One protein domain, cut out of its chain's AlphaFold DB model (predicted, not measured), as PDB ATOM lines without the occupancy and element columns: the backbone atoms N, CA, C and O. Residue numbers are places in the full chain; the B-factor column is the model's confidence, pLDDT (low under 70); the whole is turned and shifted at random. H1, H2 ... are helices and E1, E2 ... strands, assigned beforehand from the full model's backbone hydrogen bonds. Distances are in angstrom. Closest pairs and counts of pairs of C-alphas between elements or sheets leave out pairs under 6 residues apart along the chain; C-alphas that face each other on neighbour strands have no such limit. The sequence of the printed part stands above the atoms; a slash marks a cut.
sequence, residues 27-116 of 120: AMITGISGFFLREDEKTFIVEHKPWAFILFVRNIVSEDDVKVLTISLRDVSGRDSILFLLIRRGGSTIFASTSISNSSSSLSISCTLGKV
ATOM      1  N   ALA A  27     141.449 126.107 194.987       89.31
ATOM      2  CA  ALA A  27     140.192 125.482 195.399       89.31
ATOM      3  C   ALA A  27     139.102 126.544 195.648       89.31
ATOM      4  O   ALA A  27     138.654 126.765 196.769       89.31
ATOM      5  N   MET A  28     138.708 127.242 194.587       88.69
ATOM      6  CA  MET A  28     137.687 128.276 194.606       88.69
ATOM      7  C   MET A  28     136.757 128.145 193.408       88.69
ATOM      8  O   MET A  28     137.127 127.642 192.342       88.69
ATOM      9  N   ILE A  29     135.551 128.659 193.603       90.25
ATOM     10  CA  ILE A  29     134.519 128.753 192.586       90.25
ATOM     11  C   ILE A  29     134.118 130.217 192.505       90.25
ATOM     12  O   ILE A  29     133.833 130.827 193.536       90.25
ATOM     13  N   THR A  30     134.099 130.782 191.302       91.88
ATOM     14  CA  THR A  30     133.737 132.190 191.104       91.88
ATOM     15  C   THR A  30     132.565 132.341 190.145       91.88
ATOM     16  O   THR A  30     132.323 131.486 189.297       91.88
ATOM     17  N   GLY A  31     131.797 133.414 190.304       89.75
ATOM     18  CA  GLY A  31     130.708 133.763 189.396       89.75
ATOM     19  C   GLY A  31     131.142 134.800 188.369       89.75
ATOM     20  O   GLY A  31     132.098 135.535 188.599       89.75
ATOM     21  N   ILE A  32     130.403 134.892 187.263       89.75
ATOM     22  CA  ILE A  32     130.600 135.944 186.255       89.75
ATOM     23  C   ILE A  32     129.513 137.007 186.381       89.75
ATOM     24  O   ILE A  32     128.329 136.714 186.596       89.75
ATOM     25  N   SER A  33     129.910 138.272 186.264       86.88
ATOM     26  CA  SER A  33     129.003 139.393 186.475       86.88
ATOM     27  C   SER A  33     128.083 139.649 185.280       86.88
ATOM     28  O   SER A  33     126.979 140.138 185.501       86.88
ATOM     29  N   GLY A  34     128.472 139.310 184.051       85.06
ATOM     30  CA  GLY A  34     127.712 139.632 182.838       85.06
ATOM     31  C   GLY A  34     127.568 138.477 181.851       85.06
ATOM     32  O   GLY A  34     127.800 137.316 182.180       85.06
ATOM     33  N   PHE A  35     127.154 138.817 180.633       84.06
ATOM     34  CA  PHE A  35     127.020 137.885 179.506       84.06
ATOM     35  C   PHE A  35     128.342 137.661 178.758       84.06
ATOM     36  O   PHE A  35     128.487 136.688 178.029       84.06
ATOM     37  N   PHE A  36     129.312 138.551 178.974       86.75
ATOM     38  CA  PHE A  36     130.640 138.528 178.371       86.75
ATOM     39  C   PHE A  36     131.683 138.803 179.451       86.75
ATOM     40  O   PHE A  36     131.396 139.547 180.394       86.75
ATOM     41  N   LEU A  37     132.881 138.235 179.292       89.62
ATOM     42  CA  LEU A  37     134.000 138.497 180.194       89.62
ATOM     43  C   LEU A  37     134.555 139.897 179.978       89.62
ATOM     44  O   LEU A  37     135.004 140.247 178.882       89.62
ATOM     45  N   ARG A  38     134.572 140.673 181.054       91.94
ATOM     46  CA  ARG A  38     135.264 141.958 181.106       91.94
ATOM     47  C   ARG A  38     136.758 141.756 181.366       91.94
ATOM     48  O   ARG A  38     137.189 140.698 181.814       91.94
ATOM     49  N   GLU A  39     137.566 142.762 181.056       92.31
ATOM     50  CA  GLU A  39     139.030 142.642 181.130       92.31
ATOM     51  C   GLU A  39     139.553 142.458 182.568       92.31
ATOM     52  O   GLU A  39     140.507 141.716 182.807       92.31
ATOM     53  N   ASP A  40     138.874 143.066 183.540       92.75
ATOM     54  CA  ASP A  40     139.100 142.862 184.973       92.75
ATOM     55  C   ASP A  40     138.802 141.415 185.394       92.75
ATOM     56  O   ASP A  40     139.615 140.788 186.073       92.75
ATOM     57  N   GLU A  41     137.687 140.846 184.928       92.62
ATOM     58  CA  GLU A  41     137.333 139.446 185.177       92.62
ATOM     59  C   GLU A  41     138.352 138.487 184.547       92.62
ATOM     60  O   GLU A  41     138.752 137.513 185.186       92.62
ATOM     61  N   LYS A  42     138.829 138.765 183.326       93.00
ATOM     62  CA  LYS A  42     139.871 137.941 182.695       93.00
ATOM     63  C   LYS A  42     141.165 137.961 183.499       93.00
ATOM     64  O   LYS A  42     141.728 136.904 183.776       93.00
ATOM     65  N   THR A  43     141.598 139.150 183.912       93.19
ATOM     66  CA  THR A  43     142.795 139.329 184.746       93.19
ATOM     67  C   THR A  43     142.659 138.545 186.050       93.19
ATOM     68  O   THR A  43     143.555 137.781 186.410       93.19
ATOM     69  N   PHE A  44     141.494 138.637 186.702       92.19
ATOM     70  CA  PHE A  44     141.192 137.879 187.912       92.19
ATOM     71  C   PHE A  44     141.301 136.363 187.694       92.19
ATOM     72  O   PHE A  44     141.919 135.667 188.499       92.19
ATOM     73  N   ILE A  45     140.741 135.841 186.598       91.81
ATOM     74  CA  ILE A  45     140.773 134.408 186.273       91.81
ATOM     75  C   ILE A  45     142.203 133.923 186.035       91.81
ATOM     76  O   ILE A  45     142.580 132.879 186.569       91.81
ATOM     77  N   VAL A  46     143.001 134.675 185.276       91.31
ATOM     78  CA  VAL A  46     144.400 134.327 184.982       91.31
ATOM     79  C   VAL A  46     145.247 134.333 186.253       91.31
ATOM     80  O   VAL A  46     146.052 133.426 186.466       91.31
ATOM     81  N   GLU A  47     145.060 135.330 187.114       91.56
ATOM     82  CA  GLU A  47     145.822 135.479 188.354       91.56
ATOM     83  C   GLU A  47     145.433 134.425 189.397       91.56
ATOM     84  O   GLU A  47     146.286 133.816 190.048       91.56
ATOM     85  N   HIS A  48     144.131 134.197 189.566       91.06
ATOM     86  CA  HIS A  48     143.624 133.414 190.680       91.06
ATOM     87  C   HIS A  48     143.357 131.948 190.312       91.06
ATOM     88  O   HIS A  48     143.449 131.099 191.192       91.06
ATOM     89  N   LYS A  49     143.103 131.622 189.042       90.25
ATOM     90  CA  LYS A  49     142.964 130.246 188.524       90.25
ATOM     91  C   LYS A  49     141.916 129.416 189.275       90.25
ATOM     92  O   LYS A  49     142.268 128.447 189.955       90.25
ATOM     93  N   PRO A  50     140.630 129.805 189.196       90.88
ATOM     94  CA  PRO A  50     139.545 129.084 189.854       90.88
ATOM     95  C   PRO A  50     139.370 127.687 189.285       90.88
ATOM     96  O   PRO A  50     139.614 127.440 188.106       90.88
ATOM     97  N   TRP A  51     138.922 126.776 190.144       88.31
ATOM     98  CA  TRP A  51     138.638 125.404 189.747       88.31
ATOM     99  C   TRP A  51     137.330 125.293 188.956       88.31
ATOM    100  O   TRP A  51     137.205 124.444 188.076       88.31
ATOM    101  N   ALA A  52     136.357 126.158 189.256       88.38
ATOM    102  CA  ALA A  52     135.043 126.131 188.628       88.38
ATOM    103  C   ALA A  52     134.415 127.527 188.517       88.38
ATOM    104  O   ALA A  52     134.780 128.456 189.245       88.38
ATOM    105  N   PHE A  53     133.406 127.636 187.651       90.38
ATOM    106  CA  PHE A  53     132.599 128.841 187.484       90.38
ATOM    107  C   PHE A  53     131.119 128.581 187.755       90.38
ATOM    108  O   PHE A  53     130.581 127.534 187.395       90.38
ATOM    109  N   ILE A  54     130.442 129.562 188.347       89.56
ATOM    110  CA  ILE A  54     128.987 129.572 188.517       89.56
ATOM    111  C   ILE A  54     128.378 130.582 187.542       89.56
ATOM    112  O   ILE A  54     128.708 131.768 187.574       89.56
ATOM    113  N   LEU A  55     127.441 130.125 186.714       86.81
ATOM    114  CA  LEU A  55     126.599 130.972 185.876       86.81
ATOM    115  C   LEU A  55     125.184 131.016 186.456       86.81
ATOM    116  O   LEU A  55     124.589 130.000 186.821       86.81
ATOM    117  N   PHE A  56     124.624 132.215 186.521       84.56
ATOM    118  CA  PHE A  56     123.255 132.452 186.953       84.56
ATOM    119  C   PHE A  56     122.349 132.679 185.742       84.56
ATOM    120  O   PHE A  56     122.810 132.983 184.649       84.56
ATOM    121  N   VAL A  57     121.030 132.631 185.943       79.19
ATOM    122  CA  VAL A  57     120.039 132.957 184.888       79.19
ATOM    123  C   VAL A  57     120.296 134.320 184.247       79.19
ATOM    124  O   VAL A  57     120.150 134.471 183.043       79.19
ATOM    125  N   ARG A  58     120.751 135.303 185.030       78.81
ATOM    126  CA  ARG A  58     121.141 136.634 184.535       78.81
ATOM    127  C   ARG A  58     122.357 136.634 183.603       78.81
ATOM    128  O   ARG A  58     122.700 137.699 183.125       78.81
ATOM    129  N   ASN A  59     123.034 135.501 183.420       78.69
ATOM    130  CA  ASN A  59     124.155 135.320 182.496       78.69
ATOM    131  C   ASN A  59     123.734 134.557 181.224       78.69
ATOM    132  O   ASN A  59     124.574 134.316 180.366       78.69
ATOM    133  N   ILE A  60     122.461 134.161 181.101       78.81
ATOM    134  CA  ILE A  60     121.948 133.323 180.012       78.81
ATOM    135  C   ILE A  60     120.898 134.132 179.237       78.81
ATOM    136  O   ILE A  60     119.767 134.269 179.701       78.81
ATOM    137  N   VAL A  61     121.273 134.686 178.076       77.56
ATOM    138  CA  VAL A  61     120.329 135.344 177.138       77.56
ATOM    139  C   VAL A  61     119.880 134.361 176.062       77.56
ATOM    140  O   VAL A  61     118.683 134.195 175.843       77.56
ATOM    141  N   SER A  62     120.834 133.677 175.432       78.00
ATOM    142  CA  SER A  62     120.609 132.629 174.437       78.00
ATOM    143  C   SER A  62     121.588 131.469 174.639       78.00
ATOM    144  O   SER A  62     122.585 131.596 175.353       78.00
ATOM    145  N   GLU A  63     121.318 130.324 174.008       77.44
ATOM    146  CA  GLU A  63     122.251 129.190 174.023       77.44
ATOM    147  C   GLU A  63     123.599 129.543 173.384       77.44
ATOM    148  O   GLU A  63     124.640 129.088 173.857       77.44
ATOM    149  N   ASP A  64     123.596 130.366 172.335       77.31
ATOM    150  CA  ASP A  64     124.817 130.755 171.633       77.31
ATOM    151  C   ASP A  64     125.678 131.708 172.469       77.31
ATOM    152  O   ASP A  64     126.895 131.527 172.525       77.31
ATOM    153  N   ASP A  65     125.067 132.623 173.228       78.94
ATOM    154  CA  ASP A  65     125.802 133.484 174.166       78.94
ATOM    155  C   ASP A  65     126.495 132.663 175.262       78.94
ATOM    156  O   ASP A  65     127.647 132.922 175.611       78.94
ATOM    157  N   VAL A  66     125.833 131.618 175.776       83.31
ATOM    158  CA  VAL A  66     126.433 130.719 176.775       83.31
ATOM    159  C   VAL A  66     127.605 129.941 176.182       83.31
ATOM    160  O   VAL A  66     128.617 129.765 176.865       83.31
ATOM    161  N   LYS A  67     127.514 129.495 174.922       83.62
ATOM    162  CA  LYS A  67     128.637 128.837 174.234       83.62
ATOM    163  C   LYS A  67     129.821 129.789 174.107       83.62
ATOM    164  O   LYS A  67     130.923 129.418 174.504       83.62
ATOM    165  N   VAL A  68     129.594 131.014 173.629       86.31
ATOM    166  CA  VAL A  68     130.644 132.036 173.486       86.31
ATOM    167  C   VAL A  68     131.285 132.355 174.839       86.31
ATOM    168  O   VAL A  68     132.510 132.369 174.953       86.31
ATOM    169  N   LEU A  69     130.480 132.528 175.890       87.62
ATOM    170  CA  LEU A  69     130.971 132.779 177.245       87.62
ATOM    171  C   LEU A  69     131.802 131.605 177.783       87.62
ATOM    172  O   LEU A  69     132.862 131.806 178.373       87.62
ATOM    173  N   THR A  70     131.344 130.375 177.553       87.62
ATOM    174  CA  THR A  70     132.034 129.152 177.986       87.62
ATOM    175  C   THR A  70     133.372 128.974 177.269       87.62
ATOM    176  O   THR A  70     134.353 128.597 177.907       87.62
ATOM    177  N   ILE A  71     133.428 129.264 175.964       88.06
ATOM    178  CA  ILE A  71     134.668 129.253 175.174       88.06
ATOM    179  C   ILE A  71     135.637 130.300 175.727       88.06
ATOM    180  O   ILE A  71     136.760 129.963 176.078       88.06
ATOM    181  N   SER A  72     135.174 131.534 175.943       88.75
ATOM    182  CA  SER A  72     136.015 132.600 176.493       88.75
ATOM    183  C   SER A  72     136.581 132.256 177.881       88.75
ATOM    184  O   SER A  72     137.745 132.528 178.160       88.75
ATOM    185  N   LEU A  73     135.799 131.595 178.742       89.00
ATOM    186  CA  LEU A  73     136.259 131.110 180.051       89.00
ATOM    187  C   LEU A  73     137.329 130.013 179.936       89.00
ATOM    188  O   LEU A  73     138.272 129.983 180.734       89.00
ATOM    189  N   ARG A  74     137.207 129.127 178.943       88.12
ATOM    190  CA  ARG A  74     138.205 128.089 178.635       88.12
ATOM    191  C   ARG A  74     139.506 128.693 178.130       88.12
ATOM    192  O   ARG A  74     140.563 128.376 178.673       88.12
ATOM    193  N   ASP A  75     139.408 129.636 177.204       88.69
ATOM    194  CA  ASP A  75     140.563 130.326 176.632       88.69
ATOM    195  C   ASP A  75     141.349 131.091 177.704       88.69
ATOM    196  O   ASP A  75     142.566 130.963 177.805       88.69
ATOM    197  N   VAL A  76     140.653 131.844 178.563       90.88
ATOM    198  CA  VAL A  76     141.285 132.678 179.601       90.88
ATOM    199  C   VAL A  76     141.900 131.836 180.721       90.88
ATOM    200  O   VAL A  76     142.952 132.179 181.257       90.88
ATOM    201  N   SER A  77     141.263 130.729 181.097       86.62
ATOM    202  CA  SER A  77     141.801 129.830 182.127       86.62
ATOM    203  C   SER A  77     142.893 128.888 181.603       86.62
ATOM    204  O   SER A  77     143.595 128.270 182.411       86.62
ATOM    205  N   GLY A  78     143.045 128.776 180.277       85.62
ATOM    206  CA  GLY A  78     144.013 127.902 179.617       85.62
ATOM    207  C   GLY A  78     143.753 126.417 179.872       85.62
ATOM    208  O   GLY A  78     144.704 125.638 179.977       85.62
ATOM    209  N   ARG A  79     142.487 126.026 180.075       80.56
ATOM    210  CA  ARG A  79     142.101 124.665 180.469       80.56
ATOM    211  C   ARG A  79     140.816 124.201 179.796       80.56
ATOM    212  O   ARG A  79     139.807 124.899 179.796       80.56
ATOM    213  N   ASP A  80     140.818 122.940 179.372       74.12
ATOM    214  CA  ASP A  80     139.625 122.283 178.828       74.12
ATOM    215  C   ASP A  80     138.746 121.643 179.915       74.12
ATOM    216  O   ASP A  80     137.540 121.469 179.745       74.12
ATOM    217  N   SER A  81     139.312 121.303 181.068       73.88
ATOM    218  CA  SER A  81     138.568 120.665 182.161       73.88
ATOM    219  C   SER A  81     138.063 121.713 183.148       73.88
ATOM    220  O   SER A  81     138.641 121.889 184.218       73.88
ATOM    221  N   ILE A  82     136.996 122.423 182.777       79.81
ATOM    222  CA  ILE A  82     136.343 123.422 183.632       79.81
ATOM    223  C   ILE A  82     134.946 122.955 184.003       79.81
ATOM    224  O   ILE A  82     134.151 122.580 183.141       79.81
ATOM    225  N   LEU A  83     134.645 123.034 185.296       78.94
ATOM    226  CA  LEU A  83     133.308 122.797 185.814       78.94
ATOM    227  C   LEU A  83     132.476 124.075 185.726       78.94
ATOM    228  O   LEU A  83     132.865 125.120 186.255       78.94
ATOM    229  N   PHE A  84     131.304 123.962 185.105       81.12
ATOM    230  CA  PHE A  84     130.306 125.023 185.064       81.12
ATOM    231  C   PHE A  84     129.083 124.614 185.884       81.12
ATOM    232  O   PHE A  84     128.492 123.551 185.672       81.12
ATOM    233  N   LEU A  85     128.704 125.472 186.827       79.12
ATOM    234  CA  LEU A  85     127.521 125.321 187.666       79.12
ATOM    235  C   LEU A  85     126.447 126.304 187.199       79.12
ATOM    236  O   LEU A  85     126.640 127.513 187.281       79.12
ATOM    237  N   LEU A  86     125.307 125.800 186.732       80.00
ATOM    238  CA  LEU A  86     124.165 126.617 186.321       80.00
ATOM    239  C   LEU A  86     123.159 126.726 187.477       80.00
ATOM    240  O   LEU A  86     122.637 125.710 187.947       80.00
ATOM    241  N   ILE A  87     122.862 127.954 187.922       69.81
ATOM    242  CA  ILE A  87     121.934 128.230 189.033       69.81
ATOM    243  C   ILE A  87     120.697 128.994 188.543       69.81
ATOM    244  O   ILE A  87     120.787 130.134 188.071       69.81
ATOM    245  N   ARG A  88     119.512 128.396 188.745       65.81
ATOM    246  CA  ARG A  88     118.205 129.011 188.460       65.81
ATOM    247  C   ARG A  88     117.547 129.549 189.732       65.81
ATOM    248  O   ARG A  88     117.176 128.771 190.606       65.81
ATOM    249  N   ARG A  89     117.341 130.872 189.842       49.94
ATOM    250  CA  ARG A  89     116.494 131.443 190.913       49.94
ATOM    251  C   ARG A  89     115.051 130.982 190.677       49.94
ATOM    252  O   ARG A  89     114.425 131.432 189.726       49.94
ATOM    253  N   GLY A  90     114.555 130.067 191.511       50.09
ATOM    254  CA  GLY A  90     113.176 129.557 191.429       50.09
ATOM    255  C   GLY A  90     112.981 128.054 191.670       50.09
ATOM    256  O   GLY A  90     111.927 127.526 191.335       50.09
ATOM    257  N   GLY A  91     113.969 127.347 192.221       50.25
ATOM    258  CA  GLY A  91     113.857 125.949 192.647       50.25
ATOM    259  C   GLY A  91     115.229 125.411 193.043       50.25
ATOM    260  O   GLY A  91     116.231 125.891 192.524       50.25
ATOM    261  N   SER A  92     115.289 124.443 193.958       56.50
ATOM    262  CA  SER A  92     116.513 123.890 194.577       56.50
ATOM    263  C   SER A  92     117.438 123.111 193.621       56.50
ATOM    264  O   SER A  92     118.101 122.165 194.027       56.50
ATOM    265  N   THR A  93     117.446 123.439 192.330       52.28
ATOM    266  CA  THR A  93     118.156 122.681 191.300       52.28
ATOM    267  C   THR A  93     119.449 123.389 190.911       52.28
ATOM    268  O   THR A  93     119.432 124.465 190.315       52.28
ATOM    269  N   ILE A  94     120.563 122.741 191.243       56.16
ATOM    270  CA  ILE A  94     121.909 123.054 190.763       56.16
ATOM    271  C   ILE A  94     122.193 122.090 189.607       56.16
ATOM    272  O   ILE A  94     122.068 120.878 189.782       56.16
ATOM    273  N   PHE A  95     122.551 122.609 188.431       57.44
ATOM    274  CA  PHE A  95     123.032 121.795 187.311       57.44
ATOM    275  C   PHE A  95     124.556 121.898 187.246       57.44
ATOM    276  O   PHE A  95     125.081 123.005 187.169       57.44
ATOM    277  N   ALA A  96     125.263 120.770 187.275       52.72
ATOM    278  CA  ALA A  96     126.714 120.722 187.124       52.72
ATOM    279  C   ALA A  96     127.062 120.040 185.802       52.72
ATOM    280  O   ALA A  96     126.588 118.936 185.538       52.72
ATOM    281  N   SER A  97     127.877 120.693 184.973       53.47
ATOM    282  CA  SER A  97     128.380 120.104 183.736       53.47
ATOM    283  C   SER A  97     129.888 120.298 183.611       53.47
ATOM    284  O   SER A  97     130.400 121.410 183.743       53.47
ATOM    285  N   THR A  98     130.592 119.195 183.352       43.62
ATOM    286  CA  THR A  98     132.027 119.158 183.012       43.62
ATOM    287  C   THR A  98     132.243 119.333 181.506       43.62
ATOM    288  O   THR A  98     133.289 119.803 181.064       43.62
ATOM    289  N   SER A  99     131.238 118.973 180.704       41.53
ATOM    290  CA  SER A  99     131.269 119.052 179.248       41.53
ATOM    291  C   SER A  99     129.857 119.340 178.747       41.53
ATOM    292  O   SER A  99     128.954 118.518 178.896       41.53
ATOM    293  N   ILE A 100     129.638 120.537 178.203       52.19
ATOM    294  CA  ILE A 100     128.356 120.914 177.596       52.19
ATOM    295  C   ILE A 100     128.339 120.309 176.187       52.19
ATOM    296  O   ILE A 100     128.595 120.987 175.199       52.19
ATOM    297  N   SER A 101     128.109 118.999 176.096       37.16
ATOM    298  CA  SER A 101     127.761 118.323 174.845       37.16
ATOM    299  C   SER A 101     126.241 118.183 174.751       37.16
ATOM    300  O   SER A 101     125.599 117.775 175.720       37.16
ATOM    301  N   ASN A 102     125.680 118.528 173.588       36.44
ATOM    302  CA  ASN A 102     124.246 118.533 173.289       36.44
ATOM    303  C   ASN A 102     123.560 117.191 173.600       36.44
ATOM    304  O   ASN A 102     123.568 116.285 172.772       36.44
ATOM    305  N   SER A 103     122.886 117.095 174.745       38.41
ATOM    306  CA  SER A 103     121.753 116.180 174.930       38.41
ATOM    307  C   SER A 103     120.952 116.572 176.170       38.41
ATOM    308  O   SER A 103     121.336 116.301 177.309       38.41
ATOM    309  N   SER A 104     119.819 117.226 175.932       45.16
ATOM    310  CA  SER A 104     118.827 117.608 176.933       45.16
ATOM    311  C   SER A 104     118.099 116.372 177.468       45.16
ATOM    312  O   SER A 104     117.046 116.002 176.960       45.16
ATOM    313  N   SER A 105     118.627 115.719 178.504       41.00
ATOM    314  CA  SER A 105     117.870 114.686 179.226       41.00
ATOM    315  C   SER A 105     118.355 114.491 180.663       41.00
ATOM    316  O   SER A 105     118.973 113.483 180.992       41.00
ATOM    317  N   SER A 106     118.040 115.417 181.570       49.28
ATOM    318  CA  SER A 106     118.098 115.089 183.001       49.28
ATOM    319  C   SER A 106     117.092 115.882 183.837       49.28
ATOM    320  O   SER A 106     117.455 116.727 184.652       49.28
ATOM    321  N   LEU A 107     115.801 115.569 183.681       45.38
ATOM    322  CA  LEU A 107     114.778 115.902 184.690       45.38
ATOM    323  C   LEU A 107     114.511 114.758 185.696       45.38
ATOM    324  O   LEU A 107     113.719 114.925 186.619       45.38
ATOM    325  N   SER A 108     115.195 113.612 185.581       41.19
ATOM    326  CA  SER A 108     114.941 112.419 186.417       41.19
ATOM    327  C   SER A 108     115.499 112.514 187.856       41.19
ATOM    328  O   SER A 108     114.852 112.079 188.811       41.19
ATOM    329  N   ILE A 109     116.664 113.140 188.052       51.03
ATOM    330  CA  ILE A 109     117.365 113.142 189.353       51.03
ATOM    331  C   ILE A 109     116.756 114.139 190.354       51.03
ATOM    332  O   ILE A 109     116.587 113.814 191.530       51.03
ATOM    333  N   SER A 110     116.336 115.320 189.889       45.47
ATOM    334  CA  SER A 110     115.747 116.369 190.743       45.47
ATOM    335  C   SER A 110     114.407 115.940 191.366       45.47
ATOM    336  O   SER A 110     114.160 116.165 192.552       45.47
ATOM    337  N   CYS A 111     113.569 115.221 190.608       44.34
ATOM    338  CA  CYS A 111     112.264 114.764 191.094       44.34
ATOM    339  C   CYS A 111     112.372 113.655 192.158       44.34
ATOM    340  O   CYS A 111     111.468 113.495 192.981       44.34
ATOM    341  N   THR A 112     113.473 112.900 192.152       50.25
ATOM    342  CA  THR A 112     113.738 111.826 193.118       50.25
ATOM    343  C   THR A 112     114.275 112.392 194.434       50.25
ATOM    344  O   THR A 112     113.779 112.025 195.497       50.25
ATOM    345  N   LEU A 113     115.198 113.360 194.385       50.41
ATOM    346  CA  LEU A 113     115.724 114.009 195.594       50.41
ATOM    347  C   LEU A 113     114.668 114.850 196.332       50.41
ATOM    348  O   LEU A 113     114.638 114.858 197.562       50.41
ATOM    349  N   GLY A 114     113.760 115.512 195.604       46.44
ATOM    350  CA  GLY A 114     112.687 116.315 196.207       46.44
ATOM    351  C   GLY A 114     111.710 115.508 197.073       46.44
ATOM    352  O   GLY A 114     111.123 116.055 198.003       46.44
ATOM    353  N   LYS A 115     111.571 114.200 196.815       47.75
ATOM    354  CA  LYS A 115     110.765 113.291 197.648       47.75
ATOM    355  C   LYS A 115     111.468 112.905 198.951       47.75
ATOM    356  O   LYS A 115     110.790 112.657 199.936       47.75
ATOM    357  N   VAL A 116     112.802 112.890 198.961       55.84
ATOM    358  CA  VAL A 116     113.622 112.557 200.140       55.84
ATOM    359  C   VAL A 116     113.800 113.768 201.065       55.84
ATOM    360  O   VAL A 116     113.985 113.604 202.263       55.84
TER     361      VAL A 116
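This is residues 27 to 116 of the 120 residues of an uncharacterized protein of Bartonella quintana JK 73 (UniProt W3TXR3). A strongly twisted sheet of four strands has H1 over E1 and E2 at one end, while H2 only grazes the sheet and touches H1 with its last two residues, 76 to 77. Beyond the edge strand E4, a stretch with no named element, residues 98 to 107, leads away to H3, which is not on the sheet and makes the far end of the longest axis. The 90 printed residues hold three named helices and four named strands, in the order E1 H1 E2 H2 E3 E4 H3. The sheet runs E1 E2 E3 E4 and is mixed, with E4 antiparallel to E3, and the class is mixed, helices and strands. The whole is compact, with a radius of gyration of the C-alphas of 14.0 A, and its outline of 43 by 29 by 23 A is only just elongated.

In the sheet, E1 is residues 27 to 31, beginning at C-alpha 27 (140.192, 125.482, 195.399). E2, residues 50 to 56, is 16.9 A long, E3 is residues 83 to 87, 13.0 A, and E4 is residues 94 to 97. H1 is residues 39 to 48, 14.1 A. H2, residues 63 to 77, is the longest helix at 21.2 A, from C-alpha 63 (122.251, 129.190, 174.023). H3 is residues 108 to 116, 13.8 A, ending at C-alpha 116 (113.622, 112.557, 200.140).

E1 and E2 are parallel at 26 degrees, with N 54 and O 30 within hydrogen-bond range at 2.9 A. E2 and E3 are parallel at 25 degrees, with N 55 and O 85 at 2.8 A. E3 and E4 form a hairpin, antiparallel at 153 degrees, with N 86 and O 95 at 2.8 A. E1, H1, E2 and E2, H2, E3 are strand-helix-strand units, each two parallel neighbour strands with a helix between, and both crossovers are right-handed. H1 is on the sheet at a height of 11.0 A, over E1 and E2, and runs along the strands, at 9 degrees to E2 on the local plane. H2 only grazes the sheet with residues 66 to 77. H1 and H2 touch at a steep tilt of 49 degrees, the same way, the closest C-alphas being those of Val 46 and Ser 77, 5.9 A apart. H3 is apart from H1, H2, E1, E2 and E3. In H1 and H2 every O i to N i+4 pair is within hydrogen-bond range; in H3, 2 of 5 are, and 3 of 6 O i to N i+3 pairs.

The two C-alphas farthest apart, those of Glu 39 and Lys 115, are 44.0 A apart. The printed part has no cut, and no link is long. The mean pLDDT of the printed part is 73.8, and residues 87 to 116 are under 70.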